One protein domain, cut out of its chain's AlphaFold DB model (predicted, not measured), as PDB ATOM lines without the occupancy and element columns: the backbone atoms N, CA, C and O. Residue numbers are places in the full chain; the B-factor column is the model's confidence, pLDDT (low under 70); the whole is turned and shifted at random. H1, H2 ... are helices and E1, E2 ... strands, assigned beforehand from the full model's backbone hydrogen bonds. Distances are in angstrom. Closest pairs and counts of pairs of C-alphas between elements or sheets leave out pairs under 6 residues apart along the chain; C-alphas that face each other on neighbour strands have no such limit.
ATOM      1  N   LEU A   2     175.915 164.590 158.893       78.50
ATOM      2  CA  LEU A   2     177.172 164.744 158.122       78.50
ATOM      3  C   LEU A   2     177.021 164.608 156.590       78.50
ATOM      4  O   LEU A   2     178.016 164.595 155.878       78.50
ATOM      5  N   GLY A   3     175.795 164.454 156.072       75.62
ATOM      6  CA  GLY A   3     175.537 164.328 154.626       75.62
ATOM      7  C   GLY A   3     176.082 163.053 153.965       75.62
ATOM      8  O   GLY A   3     176.103 162.962 152.742       75.62
ATOM      9  N   LEU A   4     176.533 162.070 154.749       79.19
ATOM     10  CA  LEU A   4     177.094 160.826 154.228       79.19
ATOM     11  C   LEU A   4     175.980 159.855 153.814       79.19
ATOM     12  O   LEU A   4     175.217 159.387 154.657       79.19
ATOM     13  N   ASN A   5     175.942 159.501 152.530       81.56
ATOM     14  CA  ASN A   5     175.094 158.432 152.001       81.56
ATOM     15  C   ASN A   5     175.831 157.091 152.097       81.56
ATOM     16  O   ASN A   5     176.422 156.616 151.128       81.56
ATOM     17  N   LEU A   6     175.846 156.503 153.295       85.88
ATOM     18  CA  LEU A   6     176.477 155.205 153.534       85.88
ATOM     19  C   LEU A   6     175.518 154.058 153.209       85.88
ATOM     20  O   LEU A   6     174.343 154.094 153.573       85.88
ATOM     21  N   THR A   7     176.038 153.005 152.579       88.38
ATOM     22  CA  THR A   7     175.306 151.742 152.429       88.38
ATOM     23  C   THR A   7     175.191 151.025 153.776       88.38
ATOM     24  O   THR A   7     176.021 151.229 154.670       88.38
ATOM     25  N   LYS A   8     174.192 150.144 153.932       85.44
ATOM     26  CA  LYS A   8     174.032 149.334 155.153       85.44
ATOM     27  C   LYS A   8     175.270 148.482 155.424       85.44
ATOM     28  O   LYS A   8     175.720 148.407 156.559       85.44
ATOM     29  N   GLU A   9     175.894 147.937 154.388       85.31
ATOM     30  CA  GLU A   9     177.144 147.180 154.495       85.31
ATOM     31  C   GLU A   9     178.255 148.033 155.109       85.31
ATOM     32  O   GLU A   9     178.992 147.565 155.979       85.31
ATOM     33  N   LYS A  10     178.359 149.307 154.702       87.50
ATOM     34  CA  LYS A  10     179.375 150.206 155.246       87.50
ATOM     35  C   LYS A  10     179.077 150.604 156.689       87.50
ATOM     36  O   LYS A  10     180.007 150.669 157.489       87.50
ATOM     37  N   ILE A  11     177.807 150.826 157.030       88.62
ATOM     38  CA  ILE A  11     177.373 151.085 158.412       88.62
ATOM     39  C   ILE A  11     177.719 149.889 159.307       88.62
ATOM     40  O   ILE A  11     178.347 150.075 160.347       88.62
ATOM     41  N   PHE A  12     177.393 148.668 158.870       86.88
ATOM     42  CA  PHE A  12     177.727 147.440 159.588       86.88
ATOM     43  C   PHE A  12     179.236 147.309 159.821       86.88
ATOM     44  O   PHE A  12     179.655 147.080 160.952       86.88
ATOM     45  N   GLN A  13     180.057 147.498 158.781       85.62
ATOM     46  CA  GLN A  13     181.516 147.426 158.907       85.62
ATOM     47  C   GLN A  13     182.059 148.435 159.925       85.62
ATOM     48  O   GLN A  13     182.879 148.073 160.763       85.62
ATOM     49  N   LEU A  14     181.600 149.689 159.877       88.69
ATOM     50  CA  LEU A  14     182.047 150.731 160.805       88.69
ATOM     51  C   LEU A  14     181.629 150.429 162.251       88.69
ATOM     52  O   LEU A  14     182.438 150.592 163.166       88.69
ATOM     53  N   ALA A  15     180.398 149.956 162.456       87.19
ATOM     54  CA  ALA A  15     179.912 149.557 163.774       87.19
ATOM     55  C   ALA A  15     180.696 148.351 164.319       87.19
ATOM     56  O   ALA A  15     181.139 148.371 165.465       87.19
ATOM     57  N   TYR A  16     180.943 147.342 163.478       85.25
ATOM     58  CA  TYR A  16     181.717 146.154 163.839       85.25
ATOM     59  C   TYR A  16     183.166 146.486 164.218       85.25
ATOM     60  O   TYR A  16     183.668 146.005 165.231       85.25
ATOM     61  N   GLU A  17     183.837 147.335 163.435       84.81
ATOM     62  CA  GLU A  17     185.191 147.799 163.751       84.81
ATOM     63  C   GLU A  17     185.232 148.597 165.057       84.81
ATOM     64  O   GLU A  17     186.130 148.394 165.875       84.81
ATOM     65  N   SER A  18     184.226 149.440 165.302       85.00
ATOM     66  CA  SER A  18     184.114 150.191 166.558       85.00
ATOM     67  C   SER A  18     183.965 149.259 167.764       85.00
ATOM     68  O   SER A  18     184.684 149.410 168.752       85.00
ATOM     69  N   GLU A  19     183.104 148.238 167.674       82.81
ATOM     70  CA  GLU A  19     182.992 147.217 168.723       82.81
ATOM     71  C   GLU A  19     184.292 146.436 168.918       82.81
ATOM     72  O   GLU A  19     184.647 146.102 170.047       82.81
ATOM     73  N   ARG A  20     185.021 146.146 167.836       81.44
ATOM     74  CA  ARG A  20     186.287 145.409 167.900       81.44
ATOM     75  C   ARG A  20     187.357 146.185 168.654       81.44
ATOM     76  O   ARG A  20     188.072 145.592 169.457       81.44
ATOM     77  N   VAL A  21     187.427 147.498 168.449       80.50
ATOM     78  CA  VAL A  21     188.351 148.379 169.177       80.50
ATOM     79  C   VAL A  21     188.022 148.427 170.674       80.50
ATOM     80  O   VAL A  21     188.938 148.410 171.490       80.50
ATOM     81  N   ILE A  22     186.738 148.446 171.048       76.50
ATOM     82  CA  ILE A  22     186.308 148.577 172.453       76.50
ATOM     83  C   ILE A  22     186.344 147.233 173.201       76.50
ATOM     84  O   ILE A  22     186.811 147.159 174.335       76.50
ATOM     85  N   HIS A  23     185.834 146.166 172.585       67.12
ATOM     86  CA  HIS A  23     185.583 144.872 173.232       67.12
ATOM     87  C   HIS A  23     186.559 143.762 172.806       67.12
ATOM     88  O   HIS A  23     186.470 142.632 173.294       67.12
ATOM     89  N   GLY A  24     187.488 144.047 171.888       72.69
ATOM     90  CA  GLY A  24     188.514 143.124 171.399       72.69
ATOM     91  C   GLY A  24     187.979 142.057 170.441       72.69
ATOM     92  O   GLY A  24     188.356 142.023 169.273       72.69
ATOM     93  N   THR A  25     187.098 141.170 170.918       69.44
ATOM     94  CA  THR A  25     186.564 140.041 170.125       69.44
ATOM     95  C   THR A  25     185.029 140.033 170.096       69.44
ATOM     96  O   THR A  25     184.406 139.146 170.688       69.44
ATOM     97  N   PRO A  26     184.389 141.009 169.428       72.81
ATOM     98  CA  PRO A  26     182.936 141.093 169.378       72.81
ATOM     99  C   PRO A  26     182.315 139.879 168.675       72.81
ATOM    100  O   PRO A  26     182.940 139.167 167.875       72.81
ATOM    101  N   SER A  27     181.052 139.611 168.999       75.31
ATOM    102  CA  SER A  27     180.277 138.566 168.326       75.31
ATOM    103  C   SER A  27     179.942 138.969 166.891       75.31
ATOM    104  O   SER A  27     179.876 138.091 166.040       75.31
ATOM    105  N   GLY A  28     179.760 140.273 166.638       79.00
ATOM    106  CA  GLY A  28     179.300 140.842 165.373       79.00
ATOM    107  C   GLY A  28     177.791 140.734 165.139       79.00
ATOM    108  O   GLY A  28     177.309 141.226 164.121       79.00
ATOM    109  N   ILE A  29     177.037 140.129 166.065       83.44
ATOM    110  CA  ILE A  29     175.587 139.947 165.916       83.44
ATOM    111  C   ILE A  29     174.807 141.232 166.212       83.44
ATOM    112  O   ILE A  29     173.858 141.551 165.500       83.44
ATOM    113  N   ASP A  30     175.248 141.999 167.208       85.00
ATOM    114  CA  ASP A  30     174.621 143.246 167.652       85.00
ATOM    115  C   ASP A  30     174.678 144.347 166.570       85.00
ATOM    116  O   ASP A  30     173.624 144.906 166.227       85.00
ATOM    117  N   PRO A  31     175.831 144.613 165.916       85.12
ATOM    118  CA  PRO A  31     175.887 145.565 164.811       85.12
ATOM    119  C   PRO A  31     175.155 145.034 163.576       85.12
ATOM    120  O   PRO A  31     174.563 145.820 162.834       85.12
ATOM    121  N   ALA A  32     175.133 143.714 163.357       84.75
ATOM    122  CA  ALA A  32     174.387 143.112 162.255       84.75
ATOM    123  C   ALA A  32     172.878 143.344 162.400       84.75
ATOM    124  O   ALA A  32     172.254 143.909 161.499       84.75
ATOM    125  N   ILE A  33     172.285 142.950 163.530       86.56
ATOM    126  CA  ILE A  33     170.837 143.067 163.725       86.56
ATOM    127  C   ILE A  33     170.391 144.532 163.754       86.56
ATOM    128  O   ILE A  33     169.378 144.864 163.143       86.56
ATOM    129  N   SER A  34     171.185 145.422 164.358       87.25
ATOM    130  CA  SER A  34     170.898 146.863 164.396       87.25
ATOM    131  C   SER A  34     170.940 147.500 163.005       87.25
ATOM    132  O   SER A  34     170.155 148.393 162.698       87.25
ATOM    133  N   THR A  35     171.826 147.024 162.130       86.94
ATOM    134  CA  THR A  35     171.967 147.569 160.775       86.94
ATOM    135  C   THR A  35     170.888 147.047 159.830       86.94
ATOM    136  O   THR A  35     170.250 147.815 159.103       86.94
ATOM    137  N   TYR A  36     170.669 145.734 159.818       86.19
ATOM    138  CA  TYR A  36     169.803 145.101 158.825       86.19
ATOM    139  C   TYR A  36     168.344 145.007 159.286       86.19
ATOM    140  O   TYR A  36     167.445 145.231 158.471       86.19
ATOM    141  N   GLY A  37     168.111 144.778 160.581       87.62
ATOM    142  CA  GLY A  37     166.799 144.481 161.154       87.62
ATOM    143  C   GLY A  37     166.241 143.133 160.701       87.62
ATOM    144  O   GLY A  37     166.923 142.329 160.065       87.62
ATOM    145  N   GLY A  38     164.974 142.880 161.025       90.12
ATOM    146  CA  GLY A  38     164.298 141.645 160.646       90.12
ATOM    147  C   GLY A  38     164.821 140.422 161.402       90.12
ATOM    148  O   GLY A  38     165.117 140.482 162.592       90.12
ATOM    149  N   VAL A  39     164.881 139.288 160.703       91.12
ATOM    150  CA  VAL A  39     165.493 138.048 161.201       91.12
ATOM    151  C   VAL A  39     166.663 137.726 160.292       91.12
ATOM    152  O   VAL A  39     166.529 137.778 159.068       91.12
ATOM    153  N   VAL A  40     167.803 137.389 160.882       90.69
ATOM    154  CA  VAL A  40     169.028 137.098 160.142       90.69
ATOM    155  C   VAL A  40     169.655 135.801 160.635       90.69
ATOM    156  O   VAL A  40     169.664 135.517 161.832       90.69
ATOM    157  N   LEU A  41     170.219 135.032 159.710       91.25
ATOM    158  CA  LEU A  41     171.206 134.012 160.027       91.25
ATOM    159  C   LEU A  41     172.579 134.683 160.053       91.25
ATOM    160  O   LEU A  41     173.005 135.262 159.055       91.25
ATOM    161  N   TYR A  42     173.274 134.590 161.181       88.75
ATOM    162  CA  TYR A  42     174.629 135.107 161.323       88.75
ATOM    163  C   TYR A  42     175.633 133.968 161.483       88.75
ATOM    164  O   TYR A  42     175.430 133.056 162.289       88.75
ATOM    165  N   ARG A  43     176.754 134.050 160.763       86.50
ATOM    166  CA  ARG A  43     177.922 133.200 161.004       86.50
ATOM    167  C   ARG A  43     179.186 134.037 160.843       86.50
ATOM    168  O   ARG A  43     179.384 134.661 159.808       86.50
ATOM    169  N   ARG A  44     180.070 134.005 161.846       77.88
ATOM    170  CA  ARG A  44     181.257 134.879 161.946       77.88
ATOM    171  C   ARG A  44     182.100 134.978 160.664       77.88
ATOM    172  O   ARG A  44     182.592 136.055 160.365       77.88
ATOM    173  N   ASN A  45     182.221 133.891 159.900       80.06
ATOM    174  CA  ASN A  45     183.041 133.846 158.681       80.06
ATOM    175  C   ASN A  45     182.239 133.930 157.369       80.06
ATOM    176  O   ASN A  45     182.841 134.015 156.307       80.06
ATOM    177  N   GLU A  46     180.906 133.892 157.425       83.25
ATOM    178  CA  GLU A  46     180.032 133.959 156.236       83.25
ATOM    179  C   GLU A  46     179.174 135.233 156.218       83.25
ATOM    180  O   GLU A  46     178.528 135.538 155.222       83.25
ATOM    181  N   GLY A  47     179.193 136.006 157.307       81.44
ATOM    182  CA  GLY A  47     178.471 137.261 157.433       81.44
ATOM    183  C   GLY A  47     177.010 137.075 157.835       81.44
ATOM    184  O   GLY A  47     176.651 136.175 158.601       81.44
ATOM    185  N   VAL A  48     176.177 137.998 157.360       85.81
ATOM    186  CA  VAL A  48     174.759 138.120 157.704       85.81
ATOM    187  C   VAL A  48     173.927 137.721 156.492       85.81
ATOM    188  O   VAL A  48     174.059 138.320 155.428       85.81
ATOM    189  N   ARG A  49     173.030 136.749 156.660       89.00
ATOM    190  CA  ARG A  49     172.036 136.365 155.653       89.00
ATOM    191  C   ARG A  49     170.633 136.715 156.159       89.00
ATOM    192  O   ARG A  49     170.155 136.052 157.082       89.00
ATOM    193  N   PRO A  50     169.954 137.721 155.582       87.81
ATOM    194  CA  PRO A  50     168.564 138.017 155.914       87.81
ATOM    195  C   PRO A  50     167.644 136.830 155.612       87.81
ATOM    196  O   PRO A  50     167.823 136.140 154.607       87.81
ATOM    197  N   LEU A  51     166.648 136.611 156.469       89.12
ATOM    198  CA  LEU A  51     165.633 135.574 156.297       89.12
ATOM    199  C   LEU A  51     164.279 136.197 155.963       89.12
ATOM    200  O   LEU A  51     163.834 137.154 156.606       89.12
ATOM    201  N   GLN A  52     163.587 135.616 154.985       86.88
ATOM    202  CA  GLN A  52     162.226 136.012 154.639       86.88
ATOM    203  C   GLN A  52     161.219 135.309 155.548       86.88
ATOM    204  O   GLN A  52     160.619 134.306 155.185       86.88
TER     205      GLN A  52
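Overview. This is residues 2 to 52 of the 201 residues of the protein "Mevalonate kinase" of Candidatus Bathyarchaeota archaeon (UniProt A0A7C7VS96). A long helix, H1, and a short helix, H2, fold back on each other as a helical hairpin, and a small two-stranded hairpin, E1 and E2, packs on H2 while staying apart from H1, with H2 between H1 and the strands in a flat outline. The first residues, 2 to 7, form an unnamed tail that leads into H1 from the side away from the strands. The printed part has 51 residues with two named helices and then two named strands, in the order H1, H2, E1, E2; the sheet is E1 - E2, antiparallel, and the class is mixed, helices and strands. The whole is only just compact, close to loose, with a radius of gyration of the C-alphas of 11.3 A, and it spans 33 by 28 by 15 A.

Along the chain. After residues 2 to 7, helix H1 covers residues 8 to 23, from C-alpha 8 at (174.032, 149.334, 155.153) to C-alpha 23 at (185.583, 144.872, 173.232), 21.9 A. Helix H2 covers residues 29 to 36 and measures 10.5 A from first to last C-alpha. Strand E1, residues 39 to 43, measures 13.3 A and begins with C-alpha 39 at (165.493, 138.048, 161.201). Strand E2, residues 47 to 51, measures 13.0 A and ends with C-alpha 51 at (165.633, 135.574, 156.297).

Arrangement. H1 and H2 touch, with the C-alphas of Ala 15 and Pro 31 closest at 5.8 A. They run opposite ways at a shallow tilt of 23 degrees and form a helical hairpin. In both H1 and H2 every O i to N i+4 pair is within hydrogen-bond range. The closest C-alphas of H2 and E1 are those of Ile 29 and Tyr 42, 6.7 A apart. Those of H2 and E2 are Ala 32 and Val 48, 6.8 A apart. E1 and E2 form a hairpin of antiparallel neighbour strands, with 152 degrees between their directions. N 41 and O 49 are within hydrogen-bond range at 2.8 A, and so are N 51 and O 39 at 2.9 A. The C-alphas of residues 40 and 50 face each other at 4.4 A. H1 is apart from E1 and from E2.

Size, cuts and confidence. The two C-alphas farthest apart are those of Leu 2 and Gln 52, 32.6 A, the first and last printed residues. The printed part has no cut. The links H1 to H2, H2 to E1 and E1 to E2 are tight, with 5, 2 and 3 residues between the elements. The mean pLDDT of the printed part is 83.7, and residues 23 and 25 are under 70.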